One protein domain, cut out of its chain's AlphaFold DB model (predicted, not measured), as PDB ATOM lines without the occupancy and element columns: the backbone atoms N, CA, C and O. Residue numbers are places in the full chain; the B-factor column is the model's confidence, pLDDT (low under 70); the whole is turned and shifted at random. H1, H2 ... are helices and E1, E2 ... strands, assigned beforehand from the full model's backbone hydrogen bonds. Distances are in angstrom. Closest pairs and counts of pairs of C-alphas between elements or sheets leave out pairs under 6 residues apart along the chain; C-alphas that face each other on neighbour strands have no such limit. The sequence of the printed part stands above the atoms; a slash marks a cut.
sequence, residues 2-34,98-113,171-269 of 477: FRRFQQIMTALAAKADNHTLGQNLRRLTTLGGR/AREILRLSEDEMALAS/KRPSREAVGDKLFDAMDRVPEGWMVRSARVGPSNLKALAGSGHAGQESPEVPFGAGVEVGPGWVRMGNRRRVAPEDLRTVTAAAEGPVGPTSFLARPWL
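AT A GLANCE: This is residues 2 to 34, 98 to 113 and 171 to 269 of the 477 residues of an uncharacterized protein of Rhizobium cellulosilyticum (UniProt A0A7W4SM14). Two small antiparallel sheets make the body: E2, at the edge of a three-stranded sheet, packs across the strand ends at Gly 230, Trp 233 and Val 242 of a four-stranded meander, and H3 packs on both sheets. The long helix H1 runs past E3 and H4 with its first part and close to H5, then sticks out of the body with residues 22 to 32, and residues 33 and 34 stand free with them. The printed part has 148 residues with five named helices and seven named strands, in the order H1 E1 H2 H3 E2 H4 E3 E4 E5 E6 H5 E7; the class is mixed, helices and strands. The sheets, both antiparallel, run E3 E4 E5 E6 and E1 E7 E2. The whole is compact, with a radius of gyration of the C-alphas of 15.9 A and spans of 53 by 36 by 29 A.

HOW THE PARTS SIT: Begin at the larger sheet, E3 (residues 221 to 224), E4 (227 to 230), E5 (233 to 236) and E6 (239 to 242), a meander, each strand the antiparallel neighbour and hairpin partner of the one before. Look for N 221 and O 229 at 2.8 A between E3 and E4, N 235 and O 228 at 2.8 A between E4 and E5, and N 241 and O 234 at 2.8 A between E5 and E6. H3 (residues 175 to 187) is on this sheet, over none of its strands, at a height over the sheet of 5.6 A; its closest C-alphas with E6 are those of Phe 183 and Arg 241, 4.2 A. H1 (residues 2 to 32), on the same face, is over E3 and E4 and stands up from the sheet by 44 degrees, making two layers, a helix on one face of a sheet; the closest C-alphas of H1 and E3 are those of Gln 7 and Val 221, 6.1 A. With residues 6 to 14 alone H1 touches H4 (residues 203 to 210), closest at the C-alphas of Thr 10 and Asn 204, 5.3 A, at a steep tilt of 49 degrees, opposite ways. Now turn to the second sheet, E1 (residues 99 to 104), E7 (261 to 267) and E2 (193 to 197). N 263 and O 102 are 2.8 A apart between E1 and E7, and N 264 and O 196 are 2.8 A apart between E7 and E2. H3 runs along these strands, over E1 and E7, at 18 degrees to E7 on the local plane. H2 (residues 106 to 112), H3 and H5 (247 to 255) make two layers with this sheet. H2 touches H3 about perpendicular, at 83 degrees, with the C-alphas of Leu 111 and Arg 175 closest, 6.0 A; H3 touches H2 with residues 175 to 179 alone. H1 and H5 are close but not clearly touching, with the C-alphas of Asp 17 and Leu 247 closest, 5.7 A. Each O i to N i+4 pair is within hydrogen-bond range in H1, H2, H4 and H5, and 8 of 9 are in H3.

IN THESE COORDINATES: Find C-alpha 221 at (-16.338, 57.019, 6.356), where E3 begins; the meander ends with E6 at C-alpha 242, (-19.232, 42.274, 6.099). E3, E4, E5 and E6 measure 9.4, 10.2, 10.0 and 10.4 A from first to last C-alpha. H1 begins at C-alpha 2, (-9.577, 64.885, 5.256), and runs 45.3 A. H3 runs 18.9 A, H5 12.0 A, H4 10.2 A and H2 9.7 A. E1 runs 14.9 A, E2 13.7 A and E7 20.3 A.

THE WHOLE: The C-alphas farthest apart are those of Arg 34 and Gln 216, 54.5 A. Residues 35 to 97 and 114 to 170 are cut out, with gaps of 49.4 A from C-alpha 34 to 98 and 19.4 A from C-alpha 113 to 171. Of the links that are printed whole, H4 to E3 is short and the others are tight. The model's mean pLDDT over the printed part is 82.6; residue 2, residue 5 and residues 9 to 34 are under 70.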
ATOM      1  N   PHE A   2      -9.862  66.325   5.097       66.62
ATOM      2  CA  PHE A   2      -9.577  64.885   5.256       66.62
ATOM      3  C   PHE A   2     -10.789  63.941   5.080       66.62
ATOM      4  O   PHE A   2     -10.780  63.079   4.212       66.62
ATOM      5  N   ARG A   3     -11.899  64.169   5.795       71.44
ATOM      6  CA  ARG A   3     -13.110  63.329   5.662       71.44
ATOM      7  C   ARG A   3     -13.695  63.304   4.239       71.44
ATOM      8  O   ARG A   3     -14.094  62.252   3.755       71.44
ATOM      9  N   ARG A   4     -13.726  64.453   3.548       71.12
ATOM     10  CA  ARG A   4     -14.207  64.524   2.153       71.12
ATOM     11  C   ARG A   4     -13.288  63.754   1.206       71.12
ATOM     12  O   ARG A   4     -13.767  63.156   0.254       71.12
ATOM     13  N   PHE A   5     -11.987  63.752   1.482       68.19
ATOM     14  CA  PHE A   5     -11.021  62.971   0.722       68.19
ATOM     15  C   PHE A   5     -11.262  61.465   0.874       68.19
ATOM     16  O   PHE A   5     -11.387  60.767  -0.128       68.19
ATOM     17  N   GLN A   6     -11.429  60.976   2.106       71.56
ATOM     18  CA  GLN A   6     -11.720  59.560   2.365       71.56
ATOM     19  C   GLN A   6     -13.026  59.104   1.686       71.56
ATOM     20  O   GLN A   6     -13.071  58.020   1.099       71.56
ATOM     21  N   GLN A   7     -14.063  59.954   1.694       70.56
ATOM     22  CA  GLN A   7     -15.311  59.727   0.950       70.56
ATOM     23  C   GLN A   7     -15.061  59.588  -0.556       70.56
ATOM     24  O   GLN A   7     -15.549  58.643  -1.173       70.56
ATOM     25  N   ILE A   8     -14.280  60.502  -1.147       71.81
ATOM     26  CA  ILE A   8     -13.934  60.466  -2.575       71.81
ATOM     27  C   ILE A   8     -13.151  59.193  -2.913       71.81
ATOM     28  O   ILE A   8     -13.521  58.505  -3.857       71.81
ATOM     29  N   MET A   9     -12.121  58.837  -2.140       64.75
ATOM     30  CA  MET A   9     -11.297  57.648  -2.401       64.75
ATOM     31  C   MET A   9     -12.099  56.351  -2.306       64.75
ATOM     32  O   MET A   9     -12.004  55.501  -3.188       64.75
ATOM     33  N   THR A  10     -12.945  56.225  -1.283       59.81
ATOM     34  CA  THR A  10     -13.819  55.055  -1.111       59.81
ATOM     35  C   THR A  10     -14.826  54.948  -2.260       59.81
ATOM     36  O   THR A  10     -15.016  53.870  -2.822       59.81
ATOM     37  N   ALA A  11     -15.425  56.072  -2.676       60.81
ATOM     38  CA  ALA A  11     -16.346  56.100  -3.811       60.81
ATOM     39  C   ALA A  11     -15.649  55.790  -5.149       60.81
ATOM     40  O   ALA A  11     -16.222  55.106  -5.997       60.81
ATOM     41  N   LEU A  12     -14.418  56.273  -5.350       63.16
ATOM     42  CA  LEU A  12     -13.622  55.986  -6.544       63.16
ATOM     43  C   LEU A  12     -13.227  54.510  -6.622       63.16
ATOM     44  O   LEU A  12     -13.357  53.935  -7.699       63.16
ATOM     45  N   ALA A  13     -12.824  53.894  -5.505       53.69
ATOM     46  CA  ALA A  13     -12.535  52.460  -5.440       53.69
ATOM     47  C   ALA A  13     -13.770  51.632  -5.835       53.69
ATOM     48  O   ALA A  13     -13.722  50.868  -6.796       53.69
ATOM     49  N   ALA A  14     -14.924  51.900  -5.211       54.19
ATOM     50  CA  ALA A  14     -16.176  51.220  -5.548       54.19
ATOM     51  C   ALA A  14     -16.611  51.445  -7.014       54.19
ATOM     52  O   ALA A  14     -17.172  50.558  -7.662       54.19
ATOM     53  N   LYS A  15     -16.368  52.637  -7.579       54.06
ATOM     54  CA  LYS A  15     -16.665  52.925  -8.992       54.06
ATOM     55  C   LYS A  15     -15.717  52.188  -9.945       54.06
ATOM     56  O   LYS A  15     -16.173  51.719 -10.990       54.06
ATOM     57  N   ALA A  16     -14.427  52.110  -9.618       46.66
ATOM     58  CA  ALA A  16     -13.424  51.397 -10.409       46.66
ATOM     59  C   ALA A  16     -13.732  49.893 -10.473       46.66
ATOM     60  O   ALA A  16     -13.680  49.307 -11.559       46.66
ATOM     61  N   ASP A  17     -14.163  49.313  -9.353       63.84
ATOM     62  CA  ASP A  17     -14.598  47.918  -9.260       63.84
ATOM     63  C   ASP A  17     -15.777  47.640 -10.209       63.84
ATOM     64  O   ASP A  17     -15.703  46.780 -11.094       63.84
ATOM     65  N   ASN A  18     -16.828  48.465 -10.130       54.53
ATOM     66  CA  ASN A  18     -18.000  48.374 -11.007       54.53
ATOM     67  C   ASN A  18     -17.659  48.552 -12.498       54.53
ATOM     68  O   ASN A  18     -18.227  47.882 -13.365       54.53
ATOM     69  N   HIS A  19     -16.740  49.464 -12.824       40.91
ATOM     70  CA  HIS A  19     -16.320  49.699 -14.204       40.91
ATOM     71  C   HIS A  19     -15.560  48.498 -14.785       40.91
ATOM     72  O   HIS A  19     -15.835  48.102 -15.919       40.91
ATOM     73  N   THR A  20     -14.656  47.898 -14.006       54.44
ATOM     74  CA  THR A  20     -13.877  46.711 -14.394       54.44
ATOM     75  C   THR A  20     -14.794  45.518 -14.663       54.44
ATOM     76  O   THR A  20     -14.716  44.904 -15.731       54.44
ATOM     77  N   LEU A  21     -15.756  45.263 -13.769       54.94
ATOM     78  CA  LEU A  21     -16.794  44.245 -13.969       54.94
ATOM     79  C   LEU A  21     -17.598  44.496 -15.255       54.94
ATOM     80  O   LEU A  21     -17.766  43.599 -16.085       54.94
ATOM     81  N   GLY A  22     -18.034  45.739 -15.480       38.72
ATOM     82  CA  GLY A  22     -18.777  46.121 -16.681       38.72
ATOM     83  C   GLY A  22     -17.971  46.033 -17.986       38.72
ATOM     84  O   GLY A  22     -18.561  45.858 -19.056       38.72
ATOM     85  N   GLN A  23     -16.641  46.167 -17.946       47.16
ATOM     86  CA  GLN A  23     -15.769  45.941 -19.106       47.16
ATOM     87  C   GLN A  23     -15.588  44.447 -19.395       47.16
ATOM     88  O   GLN A  23     -15.707  44.042 -20.553       47.16
ATOM     89  N   ASN A  24     -15.372  43.629 -18.362       47.91
ATOM     90  CA  ASN A  24     -15.217  42.179 -18.501       47.91
ATOM     91  C   ASN A  24     -16.495  41.522 -19.040       47.91
ATOM     92  O   ASN A  24     -16.434  40.751 -19.998       47.91
ATOM     93  N   LEU A  25     -17.666  41.919 -18.530       43.62
ATOM     94  CA  LEU A  25     -18.958  41.446 -19.033       43.62
ATOM     95  C   LEU A  25     -19.199  41.855 -20.494       43.62
ATOM     96  O   LEU A  25     -19.687  41.057 -21.297       43.62
ATOM     97  N   ARG A  26     -18.824  43.084 -20.878       43.75
ATOM     98  CA  ARG A  26     -18.910  43.546 -22.274       43.75
ATOM     99  C   ARG A  26     -17.981  42.767 -23.202       43.75
ATOM    100  O   ARG A  26     -18.395  42.437 -24.308       43.75
ATOM    101  N   ARG A  27     -16.766  42.421 -22.763       49.94
ATOM    102  CA  ARG A  27     -15.838  41.568 -23.532       49.94
ATOM    103  C   ARG A  27     -16.397  40.157 -23.722       49.94
ATOM    104  O   ARG A  27     -16.431  39.678 -24.849       49.94
ATOM    105  N   LEU A  28     -16.919  39.539 -22.662       46.25
ATOM    106  CA  LEU A  28     -17.572  38.224 -22.725       46.25
ATOM    107  C   LEU A  28     -18.777  38.212 -23.681       46.25
ATOM    108  O   LEU A  28     -18.893  37.343 -24.542       46.25
ATOM    109  N   THR A  29     -19.652  39.214 -23.586       46.09
ATOM    110  CA  THR A  29     -20.854  39.313 -24.437       46.09
ATOM    111  C   THR A  29     -20.546  39.646 -25.898       46.09
ATOM    112  O   THR A  29     -21.192  39.110 -26.797       46.09
ATOM    113  N   THR A  30     -19.537  40.479 -26.166       47.53
ATOM    114  CA  THR A  30     -19.094  40.777 -27.543       47.53
ATOM    115  C   THR A  30     -18.373  39.599 -28.200       47.53
ATOM    116  O   THR A  30     -18.557  39.383 -29.397       47.53
ATOM    117  N   LEU A  31     -17.645  38.781 -27.430       45.53
ATOM    118  CA  LEU A  31     -17.114  37.494 -27.895       45.53
ATOM    119  C   LEU A  31     -18.237  36.476 -28.192       45.53
ATOM    120  O   LEU A  31     -18.127  35.697 -29.138       45.53
ATOM    121  N   GLY A  32     -19.354  36.528 -27.458       41.12
ATOM    122  CA  GLY A  32     -20.492  35.614 -27.615       41.12
ATOM    123  C   GLY A  32     -21.346  35.797 -28.882       41.12
ATOM    124  O   GLY A  32     -21.983  34.858 -29.332       41.12
ATOM    125  N   GLY A  33     -21.385  36.964 -29.528       43.16
ATOM    126  CA  GLY A  33     -22.410  37.219 -30.561       43.16
ATOM    127  C   GLY A  33     -22.181  36.583 -31.946       43.16
ATOM    128  O   GLY A  33     -23.140  36.333 -32.674       43.16
ATOM    129  N   ARG A  34     -20.925  36.348 -32.354       41.56
ATOM    130  CA  ARG A  34     -20.582  35.873 -33.718       41.56
ATOM    131  C   ARG A  34     -19.474  34.815 -33.787       41.56
ATOM    132  O   ARG A  34     -19.315  34.209 -34.840       41.56
ATOM    133  N   ALA A  98      -6.114  37.942  14.747       97.94
ATOM    134  CA  ALA A  98      -7.255  37.861  13.855       97.94
ATOM    135  C   ALA A  98      -8.242  36.830  14.385       97.94
ATOM    136  O   ALA A  98      -7.852  35.782  14.894       97.94
ATOM    137  N   ARG A  99      -9.531  37.135  14.254       97.75
ATOM    138  CA  ARG A  99     -10.614  36.233  14.631       97.75
ATOM    139  C   ARG A  99     -11.466  35.949  13.413       97.75
ATOM    140  O   ARG A  99     -12.006  36.884  12.827       97.75
ATOM    141  N   GLU A 100     -11.626  34.680  13.063       98.25
ATOM    142  CA  GLU A 100     -12.606  34.289  12.054       98.25
ATOM    143  C   GLU A 100     -14.017  34.594  12.567       98.25
ATOM    144  O   GLU A 100     -14.395  34.188  13.665       98.25
ATOM    145  N   ILE A 101     -14.770  35.376  11.796       98.31
ATOM    146  CA  ILE A 101     -16.134  35.804  12.148       98.31
ATOM    147  C   ILE A 101     -17.189  35.230  11.212       98.31
ATOM    148  O   ILE A 101     -18.369  35.221  11.546       98.31
ATOM    149  N   LEU A 102     -16.768  34.782  10.032       98.00
ATOM    150  CA  LEU A 102     -17.657  34.317   8.987       98.00
ATOM    151  C   LEU A 102     -16.904  33.374   8.056       98.00
ATOM    152  O   LEU A 102     -15.772  33.647   7.663       98.00
ATOM    153  N   ARG A 103     -17.582  32.302   7.662       97.38
ATOM    154  CA  ARG A 103     -17.142  31.356   6.644       97.38
ATOM    155  C   ARG A 103     -18.304  31.175   5.665       97.38
ATOM    156  O   ARG A 103     -19.406  30.823   6.093       97.38
ATOM    157  N   LEU A 104     -18.080  31.503   4.396       95.19
ATOM    158  CA  LEU A 104     -19.062  31.389   3.318       95.19
ATOM    159  C   LEU A 104     -18.680  30.230   2.403       95.19
ATOM    160  O   LEU A 104     -17.530  30.165   1.976       95.19
ATOM    161  N   SER A 105     -19.614  29.335   2.083       92.50
ATOM    162  CA  SER A 105     -19.412  28.399   0.967       92.50
ATOM    163  C   SER A 105     -19.270  29.158  -0.359       92.50
ATOM    164  O   SER A 105     -19.591  30.344  -0.434       92.50
ATOM    165  N   GLU A 106     -18.818  28.487  -1.417       86.12
ATOM    166  CA  GLU A 106     -18.726  29.082  -2.761       86.12
ATOM    167  C   GLU A 106     -20.085  29.638  -3.225       86.12
ATOM    168  O   GLU A 106     -20.175  30.786  -3.657       86.12
ATOM    169  N   ASP A 107     -21.163  28.882  -3.000       85.19
ATOM    170  CA  ASP A 107     -22.541  29.306  -3.261       85.19
ATOM    171  C   ASP A 107     -22.958  30.545  -2.458       85.19
ATOM    172  O   ASP A 107     -23.543  31.486  -2.999       85.19
ATOM    173  N   GLU A 108     -22.661  30.570  -1.156       92.19
ATOM    174  CA  GLU A 108     -22.959  31.732  -0.319       92.19
ATOM    175  C   GLU A 108     -22.137  32.950  -0.756       92.19
ATOM    176  O   GLU A 108     -22.669  34.057  -0.800       92.19
ATOM    177  N   MET A 109     -20.864  32.761  -1.117       91.06
ATOM    178  CA  MET A 109     -19.979  33.825  -1.590       91.06
ATOM    179  C   MET A 109     -20.445  34.384  -2.943       91.06
ATOM    180  O   MET A 109     -20.452  35.604  -3.132       91.06
ATOM    181  N   ALA A 110     -20.913  33.532  -3.858       84.44
ATOM    182  CA  ALA A 110     -21.505  33.946  -5.131       84.44
ATOM    183  C   ALA A 110     -22.795  34.766  -4.929       84.44
ATOM    184  O   ALA A 110     -23.009  35.782  -5.599       84.44
ATOM    185  N   LEU A 111     -23.642  34.381  -3.968       86.81
ATOM    186  CA  LEU A 111     -24.834  35.155  -3.596       86.81
ATOM    187  C   LEU A 111     -24.474  36.491  -2.926       86.81
ATOM    188  O   LEU A 111     -25.108  37.514  -3.197       86.81
ATOM    189  N   ALA A 112     -23.466  36.480  -2.051       90.25
ATOM    190  CA  ALA A 112     -23.061  37.617  -1.233       90.25
ATOM    191  C   ALA A 112     -22.339  38.708  -2.035       90.25
ATOM    192  O   ALA A 112     -22.626  39.892  -1.866       90.25
ATOM    193  N   SER A 113     -21.438  38.311  -2.933       86.50
ATOM    194  CA  SER A 113     -20.667  39.219  -3.794       86.50
ATOM    195  C   SER A 113     -21.519  39.953  -4.831       86.50
ATOM    196  O   SER A 113     -21.046  40.878  -5.490       86.50
ATOM    197  N   LYS A 171     -31.596  22.721  -0.557       71.19
ATOM    198  CA  LYS A 171     -30.728  23.231   0.516       71.19
ATOM    199  C   LYS A 171     -29.919  24.472   0.154       71.19
ATOM    200  O   LYS A 171     -29.087  24.891   0.960       71.19
ATOM    201  N   ARG A 172     -30.127  25.078  -1.019       74.94
ATOM    202  CA  ARG A 172     -29.380  26.289  -1.374       74.94
ATOM    203  C   ARG A 172     -29.782  27.455  -0.456       74.94
ATOM    204  O   ARG A 172     -30.979  27.721  -0.317       74.94
ATOM    205  N   PRO A 173     -28.828  28.148   0.190       83.62
ATOM    206  CA  PRO A 173     -29.157  29.247   1.087       83.62
ATOM    207  C   PRO A 173     -29.825  30.384   0.308       83.62
ATOM    208  O   PRO A 173     -29.427  30.715  -0.809       83.62
ATOM    209  N   SER A 174     -30.862  30.991   0.888       89.38
ATOM    210  CA  SER A 174     -31.508  32.151   0.276       89.38
ATOM    211  C   SER A 174     -30.598  33.379   0.374       89.38
ATOM    212  O   SER A 174     -29.797  33.512   1.300       89.38
ATOM    213  N   ARG A 175     -30.747  34.328  -0.557       87.94
ATOM    214  CA  ARG A 175     -30.011  35.603  -0.506       87.94
ATOM    215  C   ARG A 175     -30.270  36.373   0.794       87.94
ATOM    216  O   ARG A 175     -29.374  37.047   1.286       87.94
ATOM    217  N   GLU A 176     -31.483  36.264   1.329       91.88
ATOM    218  CA  GLU A 176     -31.861  36.840   2.621       91.88
ATOM    219  C   GLU A 176     -31.088  36.181   3.767       91.88
ATOM    220  O   GLU A 176     -30.436  36.887   4.525       91.88
ATOM    221  N   ALA A 177     -31.028  34.844   3.808       94.19
ATOM    222  CA  ALA A 177     -30.272  34.114   4.825       94.19
ATOM    223  C   ALA A 177     -28.766  34.430   4.780       94.19
ATOM    224  O   ALA A 177     -28.135  34.604   5.821       94.19
ATOM    225  N   VAL A 178     -28.183  34.552   3.580       94.88
ATOM    226  CA  VAL A 178     -26.791  35.007   3.420       94.88
ATOM    227  C   VAL A 178     -26.636  36.453   3.899       94.88
ATOM    228  O   VAL A 178     -25.668  36.769   4.585       94.88
ATOM    229  N   GLY A 179     -27.599  37.324   3.582       94.12
ATOM    230  CA  GLY A 179     -27.655  38.699   4.071       94.12
ATOM    231  C   GLY A 179     -27.619  38.775   5.597       94.12
ATOM    232  O   GLY A 179     -26.754  39.456   6.147       94.12
ATOM    233  N   ASP A 180     -28.493  38.031   6.274       96.31
ATOM    234  CA  ASP A 180     -28.548  37.966   7.737       96.31
ATOM    235  C   ASP A 180     -27.236  37.444   8.324       96.31
ATOM    236  O   ASP A 180     -26.671  38.068   9.222       96.31
ATOM    237  N   LYS A 181     -26.660  36.388   7.735       97.19
ATOM    238  CA  LYS A 181     -25.358  35.836   8.140       97.19
ATOM    239  C   LYS A 181     -24.235  36.886   8.102       97.19
ATOM    240  O   LYS A 181     -23.385  36.906   8.993       97.19
ATOM    241  N   LEU A 182     -24.225  37.775   7.100       97.12
ATOM    242  CA  LEU A 182     -23.238  38.862   6.980       97.12
ATOM    243  C   LEU A 182     -23.382  39.922   8.081       97.12
ATOM    244  O   LEU A 182     -22.373  40.489   8.511       97.12
ATOM    245  N   PHE A 183     -24.613  40.215   8.504       97.38
ATOM    246  CA  PHE A 183     -24.888  41.134   9.609       97.38
ATOM    247  C   PHE A 183     -24.574  40.494  10.964       97.38
ATOM    248  O   PHE A 183     -23.858  41.080  11.774       97.38
ATOM    249  N   ASP A 184     -25.037  39.266  11.187       97.94
ATOM    250  CA  ASP A 184     -24.855  38.535  12.442       97.94
ATOM    251  C   ASP A 184     -23.370  38.314  12.764       97.94
ATOM    252  O   ASP A 184     -22.951  38.406  13.922       97.94
ATOM    253  N   ALA A 185     -22.541  38.094  11.737       97.56
ATOM    254  CA  ALA A 185     -21.089  38.012  11.886       97.56
ATOM    255  C   ALA A 185     -20.472  39.293  12.482       97.56
ATOM    256  O   ALA A 185     -19.505  39.223  13.245       97.56
ATOM    257  N   MET A 186     -21.031  40.463  12.161       97.75
ATOM    258  CA  MET A 186     -20.533  41.765  12.611       97.75
ATOM    259  C   MET A 186     -21.065  42.197  13.975       97.75
ATOM    260  O   MET A 186     -20.407  43.000  14.638       97.75
ATOM    261  N   ASP A 187     -22.191  41.655  14.441       96.56
ATOM    262  CA  ASP A 187     -22.774  42.022  15.742       96.56
ATOM    263  C   ASP A 187     -21.816  41.746  16.917       96.56
ATOM    264  O   ASP A 187     -21.896  42.384  17.966       96.56
ATOM    265  N   ARG A 188     -20.874  40.812  16.741       93.62
ATOM    266  CA  ARG A 188     -19.866  40.444  17.751       93.62
ATOM    267  C   ARG A 188     -18.514  41.126  17.550       93.62
ATOM    268  O   ARG A 188     -17.582  40.871  18.319       93.62
ATOM    269  N   VAL A 189     -18.351  41.921  16.497       97.00
ATOM    270  CA  VAL A 189     -17.101  42.623  16.183       97.00
ATOM    271  C   VAL A 189     -17.102  43.963  16.917       97.00
ATOM    272  O   VAL A 189     -18.073  44.700  16.788       97.00
ATOM    273  N   PRO A 190     -16.066  44.320  17.693       96.19
ATOM    274  CA  PRO A 190     -16.028  45.629  18.342       96.19
ATOM    275  C   PRO A 190     -16.037  46.796  17.337       96.19
ATOM    276  O   PRO A 190     -15.753  46.628  16.149       96.19
ATOM    277  N   GLU A 191     -16.402  47.993  17.793       93.56
ATOM    278  CA  GLU A 191     -16.230  49.215  16.989       93.56
ATOM    279  C   GLU A 191     -14.738  49.521  16.777       93.56
ATOM    280  O   GLU A 191     -13.892  49.099  17.571       93.56
ATOM    281  N   GLY A 192     -14.401  50.193  15.671       92.38
ATOM    282  CA  GLY A 192     -13.013  50.477  15.301       92.38
ATOM    283  C   GLY A 192     -12.197  49.264  14.836       92.38
ATOM    284  O   GLY A 192     -10.983  49.369  14.691       92.38
ATOM    285  N   TRP A 193     -12.818  48.101  14.615       95.38
ATOM    286  CA  TRP A 193     -12.150  46.930  14.034       95.38
ATOM    287  C   TRP A 193     -12.306  46.898  12.514       95.38
ATOM    288  O   TRP A 193     -13.316  47.341  11.957       95.38
ATOM    289  N   MET A 194     -11.314  46.314  11.847       95.50
ATOM    290  CA  MET A 194     -11.369  46.029  10.417       95.50
ATOM    291  C   MET A 194     -11.809  44.596  10.145       95.50
ATOM    292  O   MET A 194     -11.601  43.697  10.962       95.50
ATOM    293  N   VAL A 195     -12.364  44.383   8.956       96.75
ATOM    294  CA  VAL A 195     -12.655  43.063   8.403       96.75
ATOM    295  C   VAL A 195     -11.903  42.889   7.090       96.75
ATOM    296  O   VAL A 195     -11.720  43.823   6.314       96.75
ATOM    297  N   ARG A 196     -11.432  41.674   6.843       96.88
ATOM    298  CA  ARG A 196     -10.809  41.265   5.582       96.88
ATOM    299  C   ARG A 196     -11.202  39.834   5.258       96.88
ATOM    300  O   ARG A 196     -11.599  39.097   6.159       96.88
ATOM    301  N   SER A 197     -11.029  39.416   4.011       97.12
ATOM    302  CA  SER A 197     -10.943  37.978   3.751       97.12
ATOM    303  C   SER A 197      -9.632  37.436   4.327       97.12
ATOM    304  O   SER A 197      -8.672  38.187   4.551       97.12
ATOM    305  N   ALA A 198      -9.572  36.126   4.555       97.50
ATOM    306  CA  ALA A 198      -8.347  35.461   4.976       97.50
ATOM    307  C   ALA A 198      -7.192  35.718   3.992       97.50
ATOM    308  O   ALA A 198      -6.056  35.855   4.430       97.50
ATOM    309  N   ARG A 199      -7.497  35.898   2.697       95.44
ATOM    310  CA  ARG A 199      -6.501  36.110   1.641       95.44
ATOM    311  C   ARG A 199      -6.080  37.564   1.458       95.44
ATOM    312  O   ARG A 199      -4.901  37.870   1.337       95.44
ATOM    313  N   VAL A 200      -7.032  38.499   1.454       94.56
ATOM    314  CA  VAL A 200      -6.762  39.900   1.089       94.56
ATOM    315  C   VAL A 200      -7.544  40.906   1.925       94.56
ATOM    316  O   VAL A 200      -8.702  40.690   2.290       94.56
ATOM    317  N   GLY A 201      -6.905  42.052   2.180       93.62
ATOM    318  CA  GLY A 201      -7.582  43.263   2.635       93.62
ATOM    319  C   GLY A 201      -8.411  43.920   1.517       93.62
ATOM    320  O   GLY A 201      -8.033  43.817   0.343       93.62
ATOM    321  N   PRO A 202      -9.506  44.612   1.875       90.88
ATOM    322  CA  PRO A 202     -10.425  45.221   0.916       90.88
ATOM    323  C   PRO A 202      -9.799  46.423   0.191       90.88
ATOM    324  O   PRO A 202      -8.874  47.072   0.698       90.88
ATOM    325  N   SER A 203     -10.318  46.749  -0.993       88.19
ATOM    326  CA  SER A 203      -9.860  47.851  -1.846       88.19
ATOM    327  C   SER A 203      -9.902  49.195  -1.135       88.19
ATOM    328  O   SER A 203      -8.962  49.980  -1.255       88.19
ATOM    329  N   ASN A 204     -10.961  49.468  -0.366       83.25
ATOM    330  CA  ASN A 204     -11.092  50.738   0.346       83.25
ATOM    331  C   ASN A 204      -9.976  50.934   1.383       83.25
ATOM    332  O   ASN A 204      -9.377  52.006   1.433       83.25
ATOM    333  N   LEU A 205      -9.629  49.888   2.141       87.75
ATOM    334  CA  LEU A 205      -8.509  49.916   3.076       87.75
ATOM    335  C   LEU A 205      -7.194  50.169   2.342       87.75
ATOM    336  O   LEU A 205      -6.447  51.058   2.738       87.75
ATOM    337  N   LYS A 206      -6.915  49.435   1.257       86.19
ATOM    338  CA  LYS A 206      -5.668  49.624   0.496       86.19
ATOM    339  C   LYS A 206      -5.595  51.023  -0.135       86.19
ATOM    340  O   LYS A 206      -4.520  51.614  -0.134       86.19
ATOM    341  N   ALA A 207      -6.710  51.596  -0.591       83.81
ATOM    342  CA  ALA A 207      -6.757  52.968  -1.103       83.81
ATOM    343  C   ALA A 207      -6.491  54.017  -0.007       83.81
ATOM    344  O   ALA A 207      -5.750  54.980  -0.222       83.81
ATOM    345  N   LEU A 208      -7.072  53.836   1.181       83.25
ATOM    346  CA  LEU A 208      -6.884  54.737   2.322       83.25
ATOM    347  C   LEU A 208      -5.471  54.635   2.905       83.25
ATOM    348  O   LEU A 208      -4.842  55.660   3.157       83.25
ATOM    349  N   ALA A 209      -4.946  53.419   3.056       86.00
ATOM    350  CA  ALA A 209      -3.575  53.176   3.492       86.00
ATOM    351  C   ALA A 209      -2.565  53.710   2.470       86.00
ATOM    352  O   ALA A 209      -1.703  54.507   2.823       86.00
ATOM    353  N   GLY A 210      -2.728  53.375   1.186       82.88
ATOM    354  CA  GLY A 210      -1.833  53.815   0.114       82.88
ATOM    355  C   GLY A 210      -1.760  55.335  -0.031       82.88
ATOM    356  O   GLY A 210      -0.681  55.874  -0.236       82.88
ATOM    357  N   SER A 211      -2.871  56.044   0.178       79.62
ATOM    358  CA  SER A 211      -2.894  57.512   0.125       79.62
ATOM    359  C   SER A 211      -2.406  58.202   1.406       79.62
ATOM    360  O   SER A 211      -2.373  59.431   1.445       79.62
ATOM    361  N   GLY A 212      -2.063  57.462   2.468       82.81
ATOM    362  CA  GLY A 212      -1.617  58.028   3.747       82.81
ATOM    363  C   GLY A 212      -2.759  58.614   4.580       82.81
ATOM    364  O   GLY A 212      -2.584  59.612   5.276       82.81
ATOM    365  N   HIS A 213      -3.958  58.042   4.450       82.12
ATOM    366  CA  HIS A 213      -5.191  58.499   5.104       82.12
ATOM    367  C   HIS A 213      -5.843  57.417   5.981       82.12
ATOM    368  O   HIS A 213      -6.979  57.591   6.429       82.12
ATOM    369  N   ALA A 214      -5.131  56.315   6.228       76.25
ATOM    370  CA  ALA A 214      -5.510  55.290   7.194       76.25
ATOM    371  C   ALA A 214      -5.300  55.764   8.648       76.25
ATOM    372  O   ALA A 214      -6.116  55.441   9.492       76.25
ATOM    373  N   GLY A 215      -4.307  56.623   8.919       78.38
ATOM    374  CA  GLY A 215      -4.176  57.357  10.187       78.38
ATOM    375  C   GLY A 215      -4.063  56.500  11.462       78.38
ATOM    376  O   GLY A 215      -3.786  55.306  11.413       78.38
ATOM    377  N   GLN A 216      -4.250  57.144  12.623       83.31
ATOM    378  CA  GLN A 216      -4.178  56.499  13.949       83.31
ATOM    379  C   GLN A 216      -5.482  55.809  14.373       83.31
ATOM    380  O   GLN A 216      -5.471  54.996  15.293       83.31
ATOM    381  N   GLU A 217      -6.594  56.146  13.727       85.75
ATOM    382  CA  GLU A 217      -7.930  55.632  14.024       85.75
ATOM    383  C   GLU A 217      -8.449  54.849  12.820       85.75
ATOM    384  O   GLU A 217      -8.107  55.173  11.684       85.75
ATOM    385  N   SER A 218      -9.303  53.850  13.065       84.31
ATOM    386  CA  SER A 218      -9.955  53.101  11.989       84.31
ATOM    387  C   SER A 218     -10.674  54.065  11.038       84.31
ATOM    388  O   SER A 218     -11.453  54.907  11.498       84.31
ATOM    389  N   PRO A 219     -10.440  53.980   9.717       83.75
ATOM    390  CA  PRO A 219     -11.017  54.922   8.780       83.75
ATOM    391  C   PRO A 219     -12.484  54.573   8.506       83.75
ATOM    392  O   PRO A 219     -12.820  53.864   7.557       83.75
ATOM    393  N   GLU A 220     -13.364  55.094   9.354       89.75
ATOM    394  CA  GLU A 220     -14.816  54.996   9.221       89.75
ATOM    395  C   GLU A 220     -15.350  56.225   8.473       89.75
ATOM    396  O   GLU A 220     -15.159  57.380   8.870       89.75
ATOM    397  N   VAL A 221     -15.982  55.982   7.324       86.69
ATOM    398  CA  VAL A 221     -16.338  57.019   6.356       86.69
ATOM    399  C   VAL A 221     -17.862  57.118   6.230       86.69
ATOM    400  O   VAL A 221     -18.478  56.286   5.557       86.69
ATOM    401  N   PRO A 222     -18.508  58.143   6.819       89.25
ATOM    402  CA  PRO A 222     -19.953  58.315   6.714       89.25
ATOM    403  C   PRO A 222     -20.341  58.866   5.335       89.25
ATOM    404  O   PRO A 222     -19.755  59.841   4.867       89.25
ATOM    405  N   PHE A 223     -21.369  58.300   4.705       86.06
ATOM    406  CA  PHE A 223     -21.962  58.762   3.438       86.06
ATOM    407  C   PHE A 223     -23.364  59.375   3.612       86.06
ATOM    408  O   PHE A 223     -23.995  59.783   2.640       86.06
ATOM    409  N   GLY A 224     -23.854  59.476   4.848       85.56
ATOM    410  CA  GLY A 224     -25.146  60.070   5.187       85.56
ATOM    411  C   GLY A 224     -25.611  59.637   6.575       85.56
ATOM    412  O   GLY A 224     -24.853  59.026   7.320       85.56
ATOM    413  N   ALA A 225     -26.870  59.922   6.917       83.94
ATOM    414  CA  ALA A 225     -27.429  59.622   8.242       83.94
ATOM    415  C   ALA A 225     -27.596  58.118   8.545       83.94
ATOM    416  O   ALA A 225     -27.850  57.761   9.688       83.94
ATOM    417  N   GLY A 226     -27.480  57.242   7.544       87.25
ATOM    418  CA  GLY A 226     -27.692  55.801   7.714       87.25
ATOM    419  C   GLY A 226     -26.737  54.918   6.921       87.25
ATOM    420  O   GLY A 226     -26.999  53.725   6.815       87.25
ATOM    421  N   VAL A 227     -25.676  55.487   6.339       91.88
ATOM    422  CA  VAL A 227     -24.663  54.723   5.602       91.88
ATOM    423  C   VAL A 227     -23.281  55.179   6.031       91.88
ATOM    424  O   VAL A 227     -22.956  56.364   5.949       91.88
ATOM    425  N   GLU A 228     -22.465  54.222   6.445       93.56
ATOM    426  CA  GLU A 228     -21.063  54.408   6.797       93.56
ATOM    427  C   GLU A 228     -20.269  53.212   6.282       93.56
ATOM    428  O   GLU A 228     -20.752  52.081   6.293       93.56
ATOM    429  N   VAL A 229     -19.069  53.465   5.779       91.94
ATOM    430  CA  VAL A 229     -18.187  52.435   5.236       91.94
ATOM    431  C   VAL A 229     -16.932  52.399   6.086       91.94
ATOM    432  O   VAL A 229     -16.240  53.409   6.195       91.94
ATOM    433  N   GLY A 230     -16.641  51.242   6.667       92.44
ATOM    434  CA  GLY A 230     -15.379  50.978   7.344       92.44
ATOM    435  C   GLY A 230     -14.483  50.048   6.526       92.44
ATOM    436  O   GLY A 230     -14.844  49.619   5.423       92.44
ATOM    437  N   PRO A 231     -13.294  49.708   7.039       92.31
ATOM    438  CA  PRO A 231     -12.377  48.794   6.365       92.31
ATOM    439  C   PRO A 231     -12.960  47.369   6.325       92.31
ATOM    440  O   PRO A 231     -12.870  46.623   7.297       92.31
ATOM    441  N   GLY A 232     -13.573  47.010   5.190       93.50
ATOM    442  CA  GLY A 232     -14.143  45.682   4.905       93.50
ATOM    443  C   GLY A 232     -15.558  45.431   5.417       93.50
ATOM    444  O   GLY A 232     -16.028  44.291   5.398       93.50
ATOM    445  N   TRP A 233     -16.252  46.477   5.861       95.56
ATOM    446  CA  TRP A 233     -17.640  46.396   6.305       95.56
ATOM    447  C   TRP A 233     -18.430  47.649   5.918       95.56
ATOM    448  O   TRP A 233     -17.871  48.727   5.708       95.56
ATOM    449  N   VAL A 234     -19.754  47.510   5.848       94.75
ATOM    450  CA  VAL A 234     -20.694  48.613   5.596       94.75
ATOM    451  C   VAL A 234     -21.745  48.641   6.699       94.75
ATOM    452  O   VAL A 234     -22.319  47.609   7.044       94.75
ATOM    453  N   ARG A 235     -22.021  49.824   7.250       94.94
ATOM    454  CA  ARG A 235     -23.144  50.079   8.155       94.94
ATOM    455  C   ARG A 235     -24.351  50.556   7.360       94.94
ATOM    456  O   ARG A 235     -24.242  51.490   6.567       94.94
ATOM    457  N   MET A 236     -25.497  49.928   7.605       90.75
ATOM    458  CA  MET A 236     -26.798  50.329   7.069       90.75
ATOM    459  C   MET A 236     -27.773  50.492   8.238       90.75
ATOM    460  O   MET A 236     -28.115  49.528   8.924       90.75
ATOM    461  N   GLY A 237     -28.182  51.732   8.509       91.44
ATOM    462  CA  GLY A 237     -28.895  52.077   9.738       91.44
ATOM    463  C   GLY A 237     -28.020  51.831  10.971       91.44
ATOM    464  O   GLY A 237     -26.932  52.390  11.079       91.44
ATOM    465  N   ASN A 238     -28.480  50.973  11.884       92.25
ATOM    466  CA  ASN A 238     -27.794  50.706  13.154       92.25
ATOM    467  C   ASN A 238     -26.907  49.451  13.143       92.25
ATOM    468  O   ASN A 238     -26.237  49.191  14.140       92.25
ATOM    469  N   ARG A 239     -26.892  48.665  12.058       94.81
ATOM    470  CA  ARG A 239     -26.120  47.413  11.982       94.81
ATOM    471  C   ARG A 239     -25.013  47.500  10.936       94.81
ATOM    472  O   ARG A 239     -25.180  48.138   9.896       94.81
ATOM    473  N   ARG A 240     -23.891  46.839  11.221       96.50
ATOM    474  CA  ARG A 240     -22.777  46.625  10.287       96.50
ATOM    475  C   ARG A 240     -22.924  45.255   9.639       96.50
ATOM    476  O   ARG A 240     -23.391  44.333  10.292       96.50
ATOM    477  N   ARG A 241     -22.491  45.115   8.392       96.12
ATOM    478  CA  ARG A 241     -22.304  43.826   7.719       96.12
ATOM    479  C   ARG A 241     -20.923  43.745   7.095       96.12
ATOM    480  O   ARG A 241     -20.362  44.773   6.712       96.12
ATOM    481  N   VAL A 242     -20.409  42.530   6.942       96.88
ATOM    482  CA  VAL A 242     -19.232  42.274   6.099       96.88
ATOM    483  C   VAL A 242     -19.519  42.754   4.665       96.88
ATOM    484  O   VAL A 242     -20.664  42.674   4.205       96.88
ATOM    485  N   ALA A 243     -18.500  43.275   3.975       94.06
ATOM    486  CA  ALA A 243     -18.580  43.762   2.592       94.06
ATOM    487  C   ALA A 243     -17.906  42.788   1.595       94.06
ATOM    488  O   ALA A 243     -16.802  43.064   1.122       94.06
ATOM    489  N   PRO A 244     -18.515  41.622   1.300       92.69
ATOM    490  CA  PRO A 244     -17.944  40.609   0.407       92.69
ATOM    491  C   PRO A 244     -17.940  41.021  -1.071       92.69
ATOM    492  O   PRO A 244     -17.273  40.379  -1.873       92.69
ATOM    493  N   GLU A 245     -18.682  42.066  -1.439       89.62
ATOM    494  CA  GLU A 245     -18.775  42.585  -2.810       89.62
ATOM    495  C   GLU A 245     -17.525  43.340  -3.298       89.62
ATOM    496  O   GLU A 245     -17.458  43.743  -4.457       89.62
ATOM    497  N   ASP A 246     -16.546  43.562  -2.421       89.38
ATOM    498  CA  ASP A 246     -15.272  44.186  -2.766       89.38
ATOM    499  C   ASP A 246     -14.535  43.376  -3.847       89.38
ATOM    500  O   ASP A 246     -14.309  42.177  -3.680       89.38
ATOM    501  N   LEU A 247     -14.125  44.014  -4.953       85.88
ATOM    502  CA  LEU A 247     -13.594  43.281  -6.110       85.88
ATOM    503  C   LEU A 247     -12.337  42.476  -5.770       85.88
ATOM    504  O   LEU A 247     -12.185  41.365  -6.265       85.88
ATOM    505  N   ARG A 248     -11.452  42.987  -4.901       89.44
ATOM    506  CA  ARG A 248     -10.266  42.228  -4.472       89.44
ATOM    507  C   ARG A 248     -10.670  40.980  -3.708       89.44
ATOM    508  O   ARG A 248     -10.061  39.936  -3.900       89.44
ATOM    509  N   THR A 249     -11.692  41.085  -2.864       91.44
ATOM    510  CA  THR A 249     -12.250  39.947  -2.129       91.44
ATOM    511  C   THR A 249     -12.872  38.920  -3.073       91.44
ATOM    512  O   THR A 249     -12.593  37.734  -2.933       91.44
ATOM    513  N   VAL A 250     -13.660  39.360  -4.057       88.88
ATOM    514  CA  VAL A 250     -14.274  38.474  -5.060       88.88
ATOM    515  C   VAL A 250     -13.211  37.765  -5.895       88.88
ATOM    516  O   VAL A 250     -13.253  36.546  -6.032       88.88
ATOM    517  N   THR A 251     -12.225  38.506  -6.403       86.62
ATOM    518  CA  THR A 251     -11.104  37.942  -7.163       86.62
ATOM    519  C   THR A 251     -10.308  36.953  -6.316       86.62
ATOM    520  O   THR A 251     -10.070  35.832  -6.749       86.62
ATOM    521  N   ALA A 252      -9.977  37.307  -5.071       89.12
ATOM    522  CA  ALA A 252      -9.247  36.412  -4.181       89.12
ATOM    523  C   ALA A 252     -10.053  35.163  -3.793       89.12
ATOM    524  O   ALA A 252      -9.454  34.116  -3.570       89.12
ATOM    525  N   ALA A 253     -11.380  35.244  -3.700       88.06
ATOM    526  CA  ALA A 253     -12.219  34.066  -3.496       88.06
ATOM    527  C   ALA A 253     -12.174  33.139  -4.722       88.06
ATOM    528  O   ALA A 253     -12.008  31.937  -4.560       88.06
ATOM    529  N   ALA A 254     -12.242  33.695  -5.936       83.19
ATOM    530  CA  ALA A 254     -12.189  32.922  -7.178       83.19
ATOM    531  C   ALA A 254     -10.806  32.301  -7.457       83.19
ATOM    532  O   ALA A 254     -10.716  31.200  -7.985       83.19
ATOM    533  N   GLU A 255      -9.725  33.000  -7.108       82.94
ATOM    534  CA  GLU A 255      -8.346  32.519  -7.279       82.94
ATOM    535  C   GLU A 255      -7.878  31.621  -6.123       82.94
ATOM    536  O   GLU A 255      -6.793  31.042  -6.189       82.94
ATOM    537  N   GLY A 256      -8.635  31.568  -5.023       84.31
ATOM    538  CA  GLY A 256      -8.245  30.880  -3.795       84.31
ATOM    539  C   GLY A 256      -8.430  29.375  -3.857       84.31
ATOM    540  O   GLY A 256      -8.987  28.870  -4.826       84.31
ATOM    541  N   PRO A 257      -7.959  28.641  -2.838       86.44
ATOM    542  CA  PRO A 257      -8.213  27.215  -2.759       86.44
ATOM    543  C   PRO A 257      -9.702  26.887  -2.770       86.44
ATOM    544  O   PRO A 257     -10.494  27.626  -2.182       86.44
ATOM    545  N   VAL A 258     -10.054  25.757  -3.391       77.88
ATOM    546  CA  VAL A 258     -11.425  25.226  -3.376       77.88
ATOM    547  C   VAL A 258     -11.930  25.121  -1.939       77.88
ATOM    548  O   VAL A 258     -11.220  24.657  -1.040       77.88
ATOM    549  N   GLY A 259     -13.181  25.527  -1.724       84.25
ATOM    550  CA  GLY A 259     -13.816  25.509  -0.416       84.25
ATOM    551  C   GLY A 259     -14.215  26.894   0.093       84.25
ATOM    552  O   GLY A 259     -14.385  27.848  -0.667       84.25
ATOM    553  N   PRO A 260     -14.484  27.015   1.402       92.19
ATOM    554  CA  PRO A 260     -15.178  28.183   1.902       92.19
ATOM    555  C   PRO A 260     -14.271  29.412   2.061       92.19
ATOM    556  O   PRO A 260     -13.196  29.360   2.665       92.19
ATOM    557  N   THR A 261     -14.783  30.570   1.644       94.44
ATOM    558  CA  THR A 261     -14.143  31.868   1.873       94.44
ATOM    559  C   THR A 261     -14.332  32.297   3.323       94.44
ATOM    560  O   THR A 261     -15.452  32.425   3.819       94.44
ATOM    561  N   SER A 262     -13.223  32.544   4.014       97.69
ATOM    562  CA  SER A 262     -13.226  32.936   5.425       97.69
ATOM    563  C   SER A 262     -12.957  34.431   5.581       97.69
ATOM    564  O   SER A 262     -12.112  34.990   4.880       97.69
ATOM    565  N   PHE A 263     -13.653  35.079   6.513       98.19
ATOM    566  CA  PHE A 263     -13.481  36.490   6.850       98.19
ATOM    567  C   PHE A 263     -13.013  36.652   8.288       98.19
ATOM    568  O   PHE A 263     -13.515  36.010   9.215       98.19
ATOM    569  N   LEU A 264     -12.058  37.556   8.460       98.44
ATOM    570  CA  LEU A 264     -11.339  37.786   9.697       98.44
ATOM    571  C   LEU A 264     -11.587  39.210  10.183       98.44
ATOM    572  O   LEU A 264     -11.365  40.165   9.440       98.44
ATOM    573  N   ALA A 265     -11.991  39.349  11.442       98.19
ATOM    574  CA  ALA A 265     -11.979  40.619  12.150       98.19
ATOM    575  C   ALA A 265     -10.625  40.820  12.838       98.19
ATOM    576  O   ALA A 265     -10.101  39.891  13.463       98.19
ATOM    577  N   ARG A 266     -10.075  42.032  12.751       97.19
ATOM    578  CA  ARG A 266      -8.802  42.409  13.383       97.19
ATOM    579  C   ARG A 266      -8.918  43.767  14.071       97.19
ATOM    580  O   ARG A 266      -9.622  44.635  13.546       97.19
ATOM    581  N   PRO A 267      -8.230  43.976  15.206       95.62
ATOM    582  CA  PRO A 267      -8.153  45.299  15.801       95.62
ATOM    583  C   PRO A 267      -7.436  46.254  14.844       95.62
ATOM    584  O   PRO A 267      -6.477  45.867  14.172       95.62
ATOM    585  N   TRP A 268      -7.887  47.506  14.800       93.00
ATOM    586  CA  TRP A 268      -7.088  48.566  14.203       93.00
ATOM    587  C   TRP A 268      -5.893  48.842  15.107       93.00
ATOM    588  O   TRP A 268      -6.067  49.236  16.262       93.00
ATOM    589  N   LEU A 269      -4.683  48.600  14.609       91.31
ATOM    590  CA  LEU A 269      -3.476  48.874  15.372       91.31
ATOM    591  C   LEU A 269      -2.938  50.255  15.057       91.31
ATOM    592  O   LEU A 269      -2.801  50.655  13.904       91.31
TER     593      LEU A 269